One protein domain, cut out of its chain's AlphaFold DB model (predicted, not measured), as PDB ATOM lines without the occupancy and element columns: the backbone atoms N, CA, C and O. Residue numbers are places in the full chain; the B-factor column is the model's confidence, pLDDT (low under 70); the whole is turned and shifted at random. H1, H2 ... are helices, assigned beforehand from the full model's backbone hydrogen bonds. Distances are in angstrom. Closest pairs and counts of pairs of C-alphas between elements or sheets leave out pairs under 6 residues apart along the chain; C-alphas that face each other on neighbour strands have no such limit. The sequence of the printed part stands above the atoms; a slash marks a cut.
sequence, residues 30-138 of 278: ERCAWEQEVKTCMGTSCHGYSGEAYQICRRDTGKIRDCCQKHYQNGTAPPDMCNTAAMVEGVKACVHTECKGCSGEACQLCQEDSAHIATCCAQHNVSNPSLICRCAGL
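Overview. This is residues 30 to 138 of the 278 residues of the protein "Hypothetical protein" of Symbiodinium pilosum (UniProt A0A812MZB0). One long helix, H4, lies in the middle and joins two small groups of helices: H3 packs across its earlier part with H1 packed on H3, and H6 packs across its later part with the short H7 on H6. Two short helices, H2 and H5, lie farthest from the middle, H2 in the group of H1 and H3 and H5 in the group of H6. The printed part has 109 residues with seven named helices, H1 to H7 in order, and no named strand; the class is all helix. It is only just compact, close to loose, with a radius of gyration of the C-alphas of 15.6 A and spans of 42 by 33 by 23 A.

Along the chain. H1 is residues 30 to 45, 22.4 A from its first C-alpha at (30.256, 42.964, 150.616) to its last. H2 is residues 51 to 57, 10.4 A long, and H3 is residues 61 to 70, 14.0 A long. H4, the longest helix, is residues 80 to 98, running 26.9 A from C-alpha 80 at (42.056, 49.516, 149.825) to C-alpha 98 at (46.805, 75.930, 151.196). H5 is residues 105 to 111, 9.9 A long, and H6 is residues 114 to 123, 14.4 A long. H7 is residues 131 to 134, 5.2 A long, with C-alpha 134 at (55.697, 58.905, 151.483).

Arrangement. H1 touches H3, opposite ways at a steep tilt of 57 degrees; their closest C-alphas, those of Val 38 and Cys 67, are 5.5 A apart. H1 and H2 are near each other, with 5 pairs of C-alphas within 10 A. H2 and H3 are close but not clearly touching, the closest C-alphas being those of Cys 57 and Lys 63 at 7.8 A. H3 touches residues 81 to 89 of H4, opposite ways at a steep tilt of 63 degrees, with the C-alphas of Thr 61 and Ala 85 closest at 4.7 A. H6 touches residues 91 to 98 of H4, opposite ways at a steep tilt of 57 degrees, with the C-alphas of Val 91 and Cys 120 closest at 5.5 A. H4 and H5 are close but not clearly touching, with the C-alphas of Val 95 and Gln 111 closest at 6.1 A. H7 touches H6, the C-alphas of Cys 121 and Cys 133 being closest at 5.5 A. Among the pairs that are apart are H1 and H6, and H3 and H7. In H1 to H6 every O i to N i+4 pair is within hydrogen-bond range; H7 is too short for such a pair.

Size, cuts and confidence. The C-alphas farthest apart, those of Glu 30 and Gly 104, are 45.9 A apart. The printed part has no cut, and no link is long. The mean pLDDT of the printed part is 81.7, and residues 125 to 138 are under 70.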
ATOM      1  N   GLU A  30      30.740  41.639 151.015       82.06
ATOM      2  CA  GLU A  30      30.256  42.964 150.616       82.06
ATOM      3  C   GLU A  30      31.412  43.832 150.116       82.06
ATOM      4  O   GLU A  30      31.331  44.421 149.033       82.06
ATOM      5  N   ARG A  31      32.541  43.829 150.836       83.56
ATOM      6  CA  ARG A  31      33.754  44.529 150.401       83.56
ATOM      7  C   ARG A  31      34.257  44.018 149.053       83.56
ATOM      8  O   ARG A  31      34.624  44.830 148.201       83.56
ATOM      9  N   CYS A  32      34.255  42.702 148.817       83.12
ATOM     10  CA  CYS A  32      34.683  42.190 147.513       83.12
ATOM     11  C   CYS A  32      33.706  42.559 146.388       83.12
ATOM     12  O   CYS A  32      34.146  42.925 145.294       83.12
ATOM     13  N   ALA A  33      32.393  42.491 146.631       85.75
ATOM     14  CA  ALA A  33      31.404  42.904 145.640       85.75
ATOM     15  C   ALA A  33      31.632  44.365 145.220       85.75
ATOM     16  O   ALA A  33      31.729  44.654 144.025       85.75
ATOM     17  N   TRP A  34      31.839  45.256 146.193       88.69
ATOM     18  CA  TRP A  34      32.169  46.652 145.923       88.69
ATOM     19  C   TRP A  34      33.474  46.799 145.120       88.69
ATOM     20  O   TRP A  34      33.516  47.533 144.131       88.69
ATOM     21  N   GLU A  35      34.534  46.066 145.467       87.75
ATOM     22  CA  GLU A  35      35.792  46.120 144.714       87.75
ATOM     23  C   GLU A  35      35.615  45.720 143.239       87.75
ATOM     24  O   GLU A  35      36.169  46.366 142.343       87.75
ATOM     25  N   GLN A  36      34.824  44.681 142.961       88.19
ATOM     26  CA  GLN A  36      34.539  44.263 141.586       88.19
ATOM     27  C   GLN A  36      33.739  45.317 140.826       88.19
ATOM     28  O   GLN A  36      34.077  45.633 139.685       88.19
ATOM     29  N   GLU A  37      32.732  45.914 141.461       91.06
ATOM     30  CA  GLU A  37      31.956  46.997 140.859       91.06
ATOM     31  C   GLU A  37      32.836  48.201 140.496       91.06
ATOM     32  O   GLU A  37      32.734  48.740 139.389       91.06
ATOM     33  N   VAL A  38      33.773  48.577 141.372       91.38
ATOM     34  CA  VAL A  38      34.744  49.649 141.104       91.38
ATOM     35  C   VAL A  38      35.673  49.272 139.949       91.38
ATOM     36  O   VAL A  38      35.894  50.092 139.055       91.38
ATOM     37  N   LYS A  39      36.178  48.032 139.899       89.75
ATOM     38  CA  LYS A  39      37.002  47.543 138.777       89.75
ATOM     39  C   LYS A  39      36.242  47.596 137.452       89.75
ATOM     40  O   LYS A  39      36.802  48.048 136.450       89.75
ATOM     41  N   THR A  40      34.975  47.185 137.436       92.81
ATOM     42  CA  THR A  40      34.114  47.282 136.250       92.81
ATOM     43  C   THR A  40      33.890  48.738 135.845       92.81
ATOM     44  O   THR A  40      34.096  49.073 134.679       92.81
ATOM     45  N   CYS A  41      33.560  49.617 136.797       96.06
ATOM     46  CA  CYS A  41      33.409  51.053 136.557       96.06
ATOM     47  C   CYS A  41      34.674  51.663 135.937       96.06
ATOM     48  O   CYS A  41      34.590  52.364 134.930       96.06
ATOM     49  N   MET A  42      35.857  51.334 136.465       93.56
ATOM     50  CA  MET A  42      37.135  51.780 135.904       93.56
ATOM     51  C   MET A  42      37.380  51.228 134.499       93.56
ATOM     52  O   MET A  42      37.862  51.954 133.631       93.56
ATOM     53  N   GLY A  43      37.007  49.972 134.239       91.00
ATOM     54  CA  GLY A  43      37.060  49.383 132.901       91.00
ATOM     55  C   GLY A  43      36.228  50.167 131.883       91.00
ATOM     56  O   GLY A  43      36.692  50.406 130.768       91.00
ATOM     57  N   THR A  44      35.040  50.630 132.279       93.75
ATOM     58  CA  THR A  44      34.187  51.493 131.448       93.75
ATOM     59  C   THR A  44      34.749  52.911 131.314       93.75
ATOM     60  O   THR A  44      34.838  53.426 130.204       93.75
ATOM     61  N   SER A  45      35.186  53.537 132.410       92.56
ATOM     62  CA  SER A  45      35.742  54.904 132.427       92.56
ATOM     63  C   SER A  45      37.065  55.046 131.667       92.56
ATOM     64  O   SER A  45      37.442  56.153 131.268       92.56
ATOM     65  N   CYS A  46      37.776  53.933 131.483       91.94
ATOM     66  CA  CYS A  46      39.005  53.835 130.703       91.94
ATOM     67  C   CYS A  46      38.805  53.129 129.355       91.94
ATOM     68  O   CYS A  46      39.781  52.780 128.687       91.94
ATOM     69  N   HIS A  47      37.558  52.920 128.935       91.50
ATOM     70  CA  HIS A  47      37.266  52.356 127.628       91.50
ATOM     71  C   HIS A  47      37.732  53.312 126.518       91.50
ATOM     72  O   HIS A  47      37.483  54.514 126.577       91.50
ATOM     73  N   GLY A  48      38.432  52.781 125.514       85.81
ATOM     74  CA  GLY A  48      38.982  53.564 124.400       85.81
ATOM     75  C   GLY A  48      40.427  54.040 124.590       85.81
ATOM     76  O   GLY A  48      41.048  54.456 123.614       85.81
ATOM     77  N   TYR A  49      41.002  53.916 125.790       88.06
ATOM     78  CA  TYR A  49      42.449  54.043 125.973       88.06
ATOM     79  C   TYR A  49      43.140  52.707 125.670       88.06
ATOM     80  O   TYR A  49      42.599  51.637 125.947       88.06
ATOM     81  N   SER A  50      44.360  52.760 125.142       81.94
ATOM     82  CA  SER A  50      45.202  51.585 124.897       81.94
ATOM     83  C   SER A  50      46.638  51.832 125.368       81.94
ATOM     84  O   SER A  50      47.027  52.971 125.645       81.94
ATOM     85  N   GLY A  51      47.416  50.755 125.517       81.50
ATOM     86  CA  GLY A  51      48.820  50.830 125.928       81.50
ATOM     87  C   GLY A  51      49.022  51.569 127.255       81.50
ATOM     88  O   GLY A  51      48.317  51.324 128.235       81.50
ATOM     89  N   GLU A  52      49.985  52.490 127.284       72.69
ATOM     90  CA  GLU A  52      50.336  53.268 128.478       72.69
ATOM     91  C   GLU A  52      49.201  54.187 128.951       72.69
ATOM     92  O   GLU A  52      48.961  54.300 130.152       72.69
ATOM     93  N   ALA A  53      48.434  54.775 128.030       71.88
ATOM     94  CA  ALA A  53      47.326  55.660 128.382       71.88
ATOM     95  C   ALA A  53      46.231  54.928 129.179       71.88
ATOM     96  O   ALA A  53      45.648  55.494 130.106       71.88
ATOM     97  N   TYR A  54      45.993  53.646 128.880       78.25
ATOM     98  CA  TYR A  54      45.078  52.811 129.659       78.25
ATOM     99  C   TYR A  54      45.593  52.586 131.088       78.25
ATOM    100  O   TYR A  54      44.826  52.677 132.046       78.25
ATOM    101  N   GLN A  55      46.900  52.361 131.248       74.38
ATOM    102  CA  GLN A  55      47.528  52.175 132.561       74.38
ATOM    103  C   GLN A  55      47.568  53.461 133.393       74.38
ATOM    104  O   GLN A  55      47.489  53.402 134.619       74.38
ATOM    105  N   ILE A  56      47.689  54.623 132.747       75.31
ATOM    106  CA  ILE A  56      47.543  55.927 133.407       75.31
ATOM    107  C   ILE A  56      46.098  56.094 133.877       75.31
ATOM    108  O   ILE A  56      45.867  56.352 135.054       75.31
ATOM    109  N   CYS A  57      45.122  55.853 132.996       83.25
ATOM    110  CA  CYS A  57      43.707  55.981 133.337       83.25
ATOM    111  C   CYS A  57      43.297  55.062 134.499       83.25
ATOM    112  O   CYS A  57      42.604  55.497 135.413       83.25
ATOM    113  N   ARG A  58      43.760  53.804 134.514       84.56
ATOM    114  CA  ARG A  58      43.459  52.858 135.601       84.56
ATOM    115  C   ARG A  58      44.031  53.255 136.962       84.56
ATOM    116  O   ARG A  58      43.569  52.714 137.962       84.56
ATOM    117  N   ARG A  59      45.017  54.155 136.998       77.19
ATOM    118  CA  ARG A  59      45.662  54.669 138.217       77.19
ATOM    119  C   ARG A  59      45.241  56.100 138.557       77.19
ATOM    120  O   ARG A  59      45.746  56.671 139.520       77.19
ATOM    121  N   ASP A  60      44.324  56.679 137.786       81.81
ATOM    122  CA  ASP A  60      43.774  58.001 138.054       81.81
ATOM    123  C   ASP A  60      42.941  57.957 139.343       81.81
ATOM    124  O   ASP A  60      41.844  57.399 139.391       81.81
ATOM    125  N   THR A  61      43.488  58.540 140.405       84.56
ATOM    126  CA  THR A  61      42.888  58.554 141.743       84.56
ATOM    127  C   THR A  61      41.588  59.349 141.808       84.56
ATOM    128  O   THR A  61      40.715  58.986 142.595       84.56
ATOM    129  N   GLY A  62      41.399  60.343 140.937       85.00
ATOM    130  CA  GLY A  62      40.127  61.046 140.792       85.00
ATOM    131  C   GLY A  62      39.057  60.119 140.223       85.00
ATOM    132  O   GLY A  62      38.015  59.928 140.846       85.00
ATOM    133  N   LYS A  63      39.350  59.444 139.103       91.50
ATOM    134  CA  LYS A  63      38.416  58.474 138.498       91.50
ATOM    135  C   LYS A  63      38.110  57.296 139.421       91.50
ATOM    136  O   LYS A  63      36.954  56.880 139.510       91.50
ATOM    137  N   ILE A  64      39.119  56.772 140.123       90.25
ATOM    138  CA  ILE A  64      38.925  55.698 141.106       90.25
ATOM    139  C   ILE A  64      37.999  56.185 142.220       90.25
ATOM    140  O   ILE A  64      37.023  55.501 142.516       90.25
ATOM    141  N   ARG A  65      38.251  57.367 142.803       91.25
ATOM    142  CA  ARG A  65      37.391  57.944 143.848       91.25
ATOM    143  C   ARG A  65      35.953  58.092 143.359       91.25
ATOM    144  O   ARG A  65      35.039  57.709 144.082       91.25
ATOM    145  N   ASP A  66      35.750  58.596 142.146       94.44
ATOM    146  CA  ASP A  66      34.415  58.794 141.581       94.44
ATOM    147  C   ASP A  66      33.682  57.449 141.395       94.44
ATOM    148  O   ASP A  66      32.514  57.313 141.767       94.44
ATOM    149  N   CYS A  67      34.377  56.411 140.910       95.31
ATOM    150  CA  CYS A  67      33.838  55.048 140.858       95.31
ATOM    151  C   CYS A  67      33.540  54.485 142.260       95.31
ATOM    152  O   CYS A  67      32.484  53.892 142.471       95.31
ATOM    153  N   CYS A  68      34.423  54.699 143.236       93.81
ATOM    154  CA  CYS A  68      34.220  54.269 144.618       93.81
ATOM    155  C   CYS A  68      33.001  54.939 145.258       93.81
ATOM    156  O   CYS A  68      32.216  54.257 145.907       93.81
ATOM    157  N   GLN A  69      32.805  56.242 145.043       93.88
ATOM    158  CA  GLN A  69      31.637  56.976 145.536       93.88
ATOM    159  C   GLN A  69      30.341  56.486 144.889       93.88
ATOM    160  O   GLN A  69      29.336  56.320 145.574       93.88
ATOM    161  N   LYS A  70      30.365  56.212 143.579       93.81
ATOM    162  CA  LYS A  70      29.198  55.709 142.843       93.81
ATOM    163  C   LYS A  70      28.719  54.347 143.350       93.81
ATOM    164  O   LYS A  70      27.521  54.079 143.323       93.81
ATOM    165  N   HIS A  71      29.654  53.514 143.788       90.62
ATOM    166  CA  HIS A  71      29.400  52.157 144.267       90.62
ATOM    167  C   HIS A  71      29.483  52.036 145.793       90.62
ATOM    168  O   HIS A  71      29.562  50.931 146.319       90.62
ATOM    169  N   TYR A  72      29.472  53.161 146.513       87.31
ATOM    170  CA  TYR A  72      29.545  53.159 147.968       87.31
ATOM    171  C   TYR A  72      28.360  52.393 148.568       87.31
ATOM    172  O   TYR A  72      27.200  52.766 148.373       87.31
ATOM    173  N   GLN A  73      28.666  51.345 149.331       76.81
ATOM    174  CA  GLN A  73      27.681  50.580 150.084       76.81
ATOM    175  C   GLN A  73      27.704  51.050 151.539       76.81
ATOM    176  O   GLN A  73      28.735  51.035 152.213       76.81
ATOM    177  N   ASN A  74      26.562  51.549 152.009       75.62
ATOM    178  CA  ASN A  74      26.458  52.159 153.327       75.62
ATOM    179  C   ASN A  74      26.730  51.116 154.423       75.62
ATOM    180  O   ASN A  74      26.008  50.127 154.517       75.62
ATOM    181  N   GLY A  75      27.736  51.361 155.264       75.44
ATOM    182  CA  GLY A  75      28.117  50.461 156.360       75.44
ATOM    183  C   GLY A  75      29.199  49.427 156.023       75.44
ATOM    184  O   GLY A  75      29.700  48.792 156.947       75.44
ATOM    185  N   THR A  76      29.618  49.304 154.761       81.75
ATOM    186  CA  THR A  76      30.714  48.412 154.351       81.75
ATOM    187  C   THR A  76      32.051  49.153 154.378       81.75
ATOM    188  O   THR A  76      32.154  50.315 153.970       81.75
ATOM    189  N   ALA A  77      33.107  48.489 154.855       83.69
ATOM    190  CA  ALA A  77      34.442  49.066 154.852       83.69
ATOM    191  C   ALA A  77      34.978  49.195 153.406       83.69
ATOM    192  O   ALA A  77      34.956  48.213 152.658       83.69
ATOM    193  N   PRO A  78      35.485  50.373 152.999       84.50
ATOM    194  CA  PRO A  78      36.058  50.571 151.672       84.50
ATOM    195  C   PRO A  78      37.194  49.605 151.331       84.50
ATOM    196  O   PRO A  78      38.087  49.401 152.159       84.50
ATOM    197  N   PRO A  79      37.222  49.076 150.089       84.50
ATOM    198  CA  PRO A  79      38.397  48.419 149.540       84.50
ATOM    199  C   PRO A  79      39.620  49.338 149.586       84.50
ATOM    200  O   PRO A  79      39.503  50.563 149.481       84.50
ATOM    201  N   ASP A  80      40.813  48.751 149.658       79.94
ATOM    202  CA  ASP A  80      42.056  49.516 149.825       79.94
ATOM    203  C   ASP A  80      42.296  50.509 148.683       79.94
ATOM    204  O   ASP A  80      42.767  51.622 148.922       79.94
ATOM    205  N   MET A  81      41.895  50.169 147.451       80.94
ATOM    206  CA  MET A  81      41.975  51.098 146.316       80.94
ATOM    207  C   MET A  81      41.114  52.352 146.512       80.94
ATOM    208  O   MET A  81      41.525  53.444 146.122       80.94
ATOM    209  N   CYS A  82      39.950  52.213 147.150       87.56
ATOM    210  CA  CYS A  82      39.045  53.322 147.429       87.56
ATOM    211  C   CYS A  82      39.567  54.188 148.568       87.56
ATOM    212  O   CYS A  82      39.560  55.412 148.448       87.56
ATOM    213  N   ASN A  83      40.087  53.567 149.631       83.56
ATOM    214  CA  ASN A  83      40.764  54.290 150.708       83.56
ATOM    215  C   ASN A  83      41.956  55.085 150.182       83.56
ATOM    216  O   ASN A  83      42.065  56.284 150.427       83.56
ATOM    217  N   THR A  84      42.808  54.437 149.390       80.25
ATOM    218  CA  THR A  84      44.000  55.062 148.814       80.25
ATOM    219  C   THR A  84      43.627  56.232 147.906       80.25
ATOM    220  O   THR A  84      44.206  57.311 148.027       80.25
ATOM    221  N   ALA A  85      42.633  56.056 147.029       82.88
ATOM    222  CA  ALA A  85      42.160  57.124 146.153       82.88
ATOM    223  C   ALA A  85      41.571  58.303 146.940       82.88
ATOM    224  O   ALA A  85      41.927  59.450 146.674       82.88
ATOM    225  N   ALA A  86      40.731  58.036 147.946       84.62
ATOM    226  CA  ALA A  86      40.153  59.073 148.798       84.62
ATOM    227  C   ALA A  86      41.229  59.866 149.557       84.62
ATOM    228  O   ALA A  86      41.147  61.090 149.626       84.62
ATOM    229  N   MET A  87      42.260  59.190 150.069       82.62
ATOM    230  CA  MET A  87      43.385  59.833 150.750       82.62
ATOM    231  C   MET A  87      44.203  60.712 149.805       82.62
ATOM    232  O   MET A  87      44.449  61.873 150.113       82.62
ATOM    233  N   VAL A  88      44.607  60.179 148.646       81.44
ATOM    234  CA  VAL A  88      45.381  60.939 147.650       81.44
ATOM    235  C   VAL A  88      44.626  62.195 147.223       81.44
ATOM    236  O   VAL A  88      45.196  63.284 147.187       81.44
ATOM    237  N   GLU A  89      43.339  62.057 146.933       84.38
ATOM    238  CA  GLU A  89      42.505  63.183 146.540       84.38
ATOM    239  C   GLU A  89      42.258  64.176 147.685       84.38
ATOM    240  O   GLU A  89      42.214  65.380 147.443       84.38
ATOM    241  N   GLY A  90      42.149  63.698 148.929       85.88
ATOM    242  CA  GLY A  90      42.074  64.548 150.119       85.88
ATOM    243  C   GLY A  90      43.327  65.405 150.291       85.88
ATOM    244  O   GLY A  90      43.227  66.621 150.441       85.88
ATOM    245  N   VAL A  91      44.508  64.799 150.144       84.62
ATOM    246  CA  VAL A  91      45.788  65.519 150.208       84.62
ATOM    247  C   VAL A  91      45.902  66.538 149.076       84.62
ATOM    248  O   VAL A  91      46.255  67.684 149.339       84.62
ATOM    249  N   LYS A  92      45.544  66.178 147.833       84.88
ATOM    250  CA  LYS A  92      45.516  67.137 146.711       84.88
ATOM    251  C   LYS A  92      44.597  68.324 147.000       84.88
ATOM    252  O   LYS A  92      44.970  69.461 146.723       84.88
ATOM    253  N   ALA A  93      43.413  68.076 147.560       87.19
ATOM    254  CA  ALA A  93      42.467  69.129 147.916       87.19
ATOM    255  C   ALA A  93      42.993  70.026 149.050       87.19
ATOM    256  O   ALA A  93      42.824  71.247 148.989       87.19
ATOM    257  N   CYS A  94      43.660  69.445 150.049       90.38
ATOM    258  CA  CYS A  94      44.339  70.189 151.108       90.38
ATOM    259  C   CYS A  94      45.439  71.090 150.530       90.38
ATOM    260  O   CYS A  94      45.381  72.302 150.713       90.38
ATOM    261  N   VAL A  95      46.357  70.535 149.729       88.12
ATOM    262  CA  VAL A  95      47.441  71.301 149.089       88.12
ATOM    263  C   VAL A  95      46.874  72.413 148.206       88.12
ATOM    264  O   VAL A  95      47.325  73.551 148.266       88.12
ATOM    265  N   HIS A  96      45.830  72.123 147.426       88.88
ATOM    266  CA  HIS A  96      45.163  73.137 146.612       88.88
ATOM    267  C   HIS A  96      44.553  74.269 147.455       88.88
ATOM    268  O   HIS A  96      44.553  75.423 147.029       88.88
ATOM    269  N   THR A  97      44.036  73.949 148.643       91.50
ATOM    270  CA  THR A  97      43.456  74.929 149.570       91.50
ATOM    271  C   THR A  97      44.533  75.797 150.216       91.50
ATOM    272  O   THR A  97      44.364  77.013 150.255       91.50
ATOM    273  N   GLU A  98      45.644  75.206 150.653       89.25
ATOM    274  CA  GLU A  98      46.805  75.930 151.196       89.25
ATOM    275  C   GLU A  98      47.430  76.854 150.140       89.25
ATOM    276  O   GLU A  98      47.754  78.008 150.401       89.25
ATOM    277  N   CYS A  99      47.496  76.383 148.896       89.06
ATOM    278  CA  CYS A  99      47.989  77.153 147.760       89.06
ATOM    279  C   CYS A  99      46.911  78.043 147.121       89.06
ATOM    280  O   CYS A  99      47.078  78.559 146.017       89.06
ATOM    281  N   LYS A 100      45.766  78.260 147.765       88.75
ATOM    282  CA  LYS A 100      44.716  79.084 147.172       88.75
ATOM    283  C   LYS A 100      45.142  80.555 147.166       88.75
ATOM    284  O   LYS A 100      45.203  81.201 148.204       88.75
ATOM    285  N   GLY A 101      45.384  81.105 145.976       85.94
ATOM    286  CA  GLY A 101      45.759  82.513 145.789       85.94
ATOM    287  C   GLY A 101      47.140  82.729 145.173       85.94
ATOM    288  O   GLY A 101      47.477  83.864 144.845       85.94
ATOM    289  N   CYS A 102      47.912  81.664 144.951       88.38
ATOM    290  CA  CYS A 102      49.078  81.734 144.082       88.38
ATOM    291  C   CYS A 102      48.684  81.772 142.597       88.38
ATOM    292  O   CYS A 102      47.591  81.363 142.202       88.38
ATOM    293  N   SER A 103      49.591  82.261 141.755       87.25
ATOM    294  CA  SER A 103      49.473  82.193 140.298       87.25
ATOM    295  C   SER A 103      50.852  81.997 139.666       87.25
ATOM    296  O   SER A 103      51.877  82.292 140.285       87.25
ATOM    297  N   GLY A 104      50.881  81.449 138.448       88.31
ATOM    298  CA  GLY A 104      52.126  81.164 137.731       88.31
ATOM    299  C   GLY A 104      53.040  80.174 138.463       88.31
ATOM    300  O   GLY A 104      52.569  79.275 139.161       88.31
ATOM    301  N   GLU A 105      54.350  80.360 138.314       86.31
ATOM    302  CA  GLU A 105      55.393  79.481 138.872       86.31
ATOM    303  C   GLU A 105      55.336  79.376 140.399       86.31
ATOM    304  O   GLU A 105      55.528  78.298 140.953       86.31
ATOM    305  N   ALA A 106      54.979  80.462 141.094       83.31
ATOM    306  CA  ALA A 106      54.813  80.449 142.547       83.31
ATOM    307  C   ALA A 106      53.749  79.436 142.999       83.31
ATOM    308  O   ALA A 106      53.825  78.897 144.101       83.31
ATOM    309  N   CYS A 107      52.761  79.164 142.142       84.44
ATOM    310  CA  CYS A 107      51.709  78.215 142.453       84.44
ATOM    311  C   CYS A 107      52.119  76.770 142.263       84.44
ATOM    312  O   CYS A 107      51.772  75.922 143.082       84.44
ATOM    313  N   GLN A 108      52.909  76.514 141.226       82.38
ATOM    314  CA  GLN A 108      53.534  75.220 141.037       82.38
ATOM    315  C   GLN A 108      54.487  74.907 142.198       82.38
ATOM    316  O   GLN A 108      54.358  73.857 142.816       82.38
ATOM    317  N   LEU A 109      55.340  75.863 142.580       84.25
ATOM    318  CA  LEU A 109      56.244  75.716 143.723       84.25
ATOM    319  C   LEU A 109      55.496  75.447 145.030       84.25
ATOM    320  O   LEU A 109      55.926  74.613 145.813       84.25
ATOM    321  N   CYS A 110      54.363  76.116 145.263       84.81
ATOM    322  CA  CYS A 110      53.540  75.858 146.441       84.81
ATOM    323  C   CYS A 110      52.954  74.437 146.446       84.81
ATOM    324  O   CYS A 110      52.943  73.787 147.489       84.81
ATOM    325  N   GLN A 111      52.466  73.960 145.294       82.50
ATOM    326  CA  GLN A 111      51.857  72.632 145.164       82.50
ATOM    327  C   GLN A 111      52.880  71.496 145.244       82.50
ATOM    328  O   GLN A 111      52.539  70.395 145.671       82.50
ATOM    329  N   GLU A 112      54.117  71.767 144.837       78.88
ATOM    330  CA  GLU A 112      55.250  70.847 144.910       78.88
ATOM    331  C   GLU A 112      56.033  70.994 146.230       78.88
ATOM    332  O   GLU A 112      56.976  70.236 146.477       78.88
ATOM    333  N   ASP A 113      55.645  71.933 147.103       80.81
ATOM    334  CA  ASP A 113      56.336  72.172 148.364       80.81
ATOM    335  C   ASP A 113      56.152  70.998 149.330       80.81
ATOM    336  O   ASP A 113      55.068  70.707 149.845       80.81
ATOM    337  N   SER A 114      57.273  70.340 149.614       74.69
ATOM    338  CA  SER A 114      57.328  69.176 150.492       74.69
ATOM    339  C   SER A 114      56.726  69.428 151.879       74.69
ATOM    340  O   SER A 114      56.126  68.506 152.428       74.69
ATOM    341  N   ALA A 115      56.845  70.637 152.447       78.31
ATOM    342  CA  ALA A 115      56.357  70.939 153.792       78.31
ATOM    343  C   ALA A 115      54.829  71.109 153.828       78.31
ATOM    344  O   ALA A 115      54.175  70.587 154.740       78.31
ATOM    345  N   HIS A 116      54.244  71.753 152.816       81.06
ATOM    346  CA  HIS A 116      52.789  71.804 152.649       81.06
ATOM    347  C   HIS A 116      52.195  70.411 152.445       81.06
ATOM    348  O   HIS A 116      51.250  70.035 153.143       81.06
ATOM    349  N   ILE A 117      52.791  69.604 151.560       80.44
ATOM    350  CA  ILE A 117      52.340  68.225 151.335       80.44
ATOM    351  C   ILE A 117      52.429  67.425 152.646       80.44
ATOM    352  O   ILE A 117      51.497  66.692 152.971       80.44
ATOM    353  N   ALA A 118      53.490  67.599 153.447       79.31
ATOM    354  CA  ALA A 118      53.661  66.881 154.720       79.31
ATOM    355  C   ALA A 118      52.556  67.211 155.713       79.31
ATOM    356  O   ALA A 118      51.987  66.325 156.346       79.31
ATOM    357  N   THR A 119      52.250  68.503 155.817       83.94
ATOM    358  CA  THR A 119      51.205  69.018 156.695       83.94
ATOM    359  C   THR A 119      49.853  68.434 156.300       83.94
ATOM    360  O   THR A 119      49.140  67.900 157.151       83.94
ATOM    361  N   CYS A 120      49.538  68.429 155.003       85.25
ATOM    362  CA  CYS A 120      48.325  67.808 154.484       85.25
ATOM    363  C   CYS A 120      48.288  66.292 154.732       85.25
ATOM    364  O   CYS A 120      47.264  65.750 155.140       85.25
ATOM    365  N   CYS A 121      49.405  65.591 154.563       83.38
ATOM    366  CA  CYS A 121      49.489  64.158 154.833       83.38
ATOM    367  C   CYS A 121      49.318  63.806 156.316       83.38
ATOM    368  O   CYS A 121      48.653  62.819 156.632       83.38
ATOM    369  N   ALA A 122      49.850  64.624 157.227       82.00
ATOM    370  CA  ALA A 122      49.677  64.443 158.666       82.00
ATOM    371  C   ALA A 122      48.202  64.562 159.089       82.00
ATOM    372  O   ALA A 122      47.739  63.800 159.938       82.00
ATOM    373  N   GLN A 123      47.438  65.456 158.453       81.75
ATOM    374  CA  GLN A 123      46.002  65.618 158.716       81.75
ATOM    375  C   GLN A 123      45.175  64.383 158.326       81.75
ATOM    376  O   GLN A 123      44.126  64.134 158.919       81.75
ATOM    377  N   HIS A 124      45.653  63.581 157.372       75.38
ATOM    378  CA  HIS A 124      44.971  62.371 156.908       75.38
ATOM    379  C   HIS A 124      45.399  61.079 157.643       75.38
ATOM    380  O   HIS A 124      44.928  60.004 157.279       75.38
ATOM    381  N   ASN A 125      46.230  61.188 158.697       60.75
ATOM    382  CA  ASN A 125      46.576  60.157 159.696       60.75
ATOM    383  C   ASN A 125      46.784  58.737 159.125       60.75
ATOM    384  O   ASN A 125      46.041  57.799 159.424       60.75
ATOM    385  N   VAL A 126      47.783  58.592 158.252       54.06
ATOM    386  CA  VAL A 126      47.941  57.399 157.412       54.06
ATOM    387  C   VAL A 126      48.890  56.372 158.041       54.06
ATOM    388  O   VAL A 126      50.084  56.628 158.170       54.06
ATOM    389  N   SER A 127      48.388  55.174 158.358       43.38
ATOM    390  CA  SER A 127      49.215  54.035 158.808       43.38
ATOM    391  C   SER A 127      50.086  53.437 157.691       43.38
ATOM    392  O   SER A 127      51.075  52.766 157.970       43.38
ATOM    393  N   ASN A 128      49.721  53.671 156.425       48.19
ATOM    394  CA  ASN A 128      50.495  53.295 155.242       48.19
ATOM    395  C   ASN A 128      50.380  54.421 154.195       48.19
ATOM    396  O   ASN A 128      49.406  54.453 153.439       48.19
ATOM    397  N   PRO A 129      51.281  55.420 154.218       53.28
ATOM    398  CA  PRO A 129      51.139  56.622 153.407       53.28
ATOM    399  C   PRO A 129      51.119  56.286 151.913       53.28
ATOM    400  O   PRO A 129      51.955  55.525 151.418       53.28
ATOM    401  N   SER A 130      50.173  56.887 151.188       59.69
ATOM    402  CA  SER A 130      50.153  56.872 149.723       59.69
ATOM    403  C   SER A 130      51.459  57.455 149.161       59.69
ATOM    404  O   SER A 130      52.181  58.162 149.867       59.69
ATOM    405  N   LEU A 131      51.775  57.189 147.887       61.75
ATOM    406  CA  LEU A 131      52.993  57.710 147.239       61.75
ATOM    407  C   LEU A 131      53.135  59.235 147.432       61.75
ATOM    408  O   LEU A 131      54.187  59.715 147.824       61.75
ATOM    409  N   ILE A 132      52.052  60.004 147.336       63.91
ATOM    410  CA  ILE A 132      52.094  61.454 147.599       63.91
ATOM    411  C   ILE A 132      52.561  61.808 149.026       63.91
ATOM    412  O   ILE A 132      53.242  62.810 149.214       63.91
ATOM    413  N   CYS A 133      52.265  60.972 150.023       69.12
ATOM    414  CA  CYS A 133      52.627  61.217 151.419       69.12
ATOM    415  C   CYS A 133      53.950  60.601 151.860       69.12
ATOM    416  O   CYS A 133      54.492  60.999 152.887       69.12
ATOM    417  N   ARG A 134      54.484  59.641 151.103       68.50
ATOM    418  CA  ARG A 134      55.697  58.905 151.483       68.50
ATOM    419  C   ARG A 134      56.957  59.773 151.527       68.50
ATOM    420  O   ARG A 134      57.835  59.484 152.327       68.50
ATOM    421  N   CYS A 135      57.032  60.819 150.704       63.50
ATOM    422  CA  CYS A 135      58.186  61.731 150.658       63.50
ATOM    423  C   CYS A 135      57.896  63.123 151.205       63.50
ATOM    424  O   CYS A 135      58.747  64.009 151.156       63.50
ATOM    425  N   ALA A 136      56.684  63.324 151.705       61.97
ATOM    426  CA  ALA A 136      56.233  64.612 152.167       61.97
ATOM    427  C   ALA A 136      57.006  65.026 153.434       61.97
ATOM    428  O   ALA A 136      57.129  64.248 154.378       61.97
ATOM    429  N   GLY A 137      57.546  66.246 153.447       53.12
ATOM    430  CA  GLY A 137      58.283  66.822 154.582       53.12
ATOM    431  C   GLY A 137      59.779  66.523 154.596       53.12
ATOM    432  O   GLY A 137      60.499  67.055 155.440       53.12
ATOM    433  N   LEU A 138      60.261  65.715 153.651       54.50
ATOM    434  CA  LEU A 138      61.689  65.565 153.397       54.50
ATOM    435  C   LEU A 138      62.186  66.758 152.573       54.50
ATOM    436  O   LEU A 138      61.479  67.252 151.700       54.50
TER     437      LEU A 138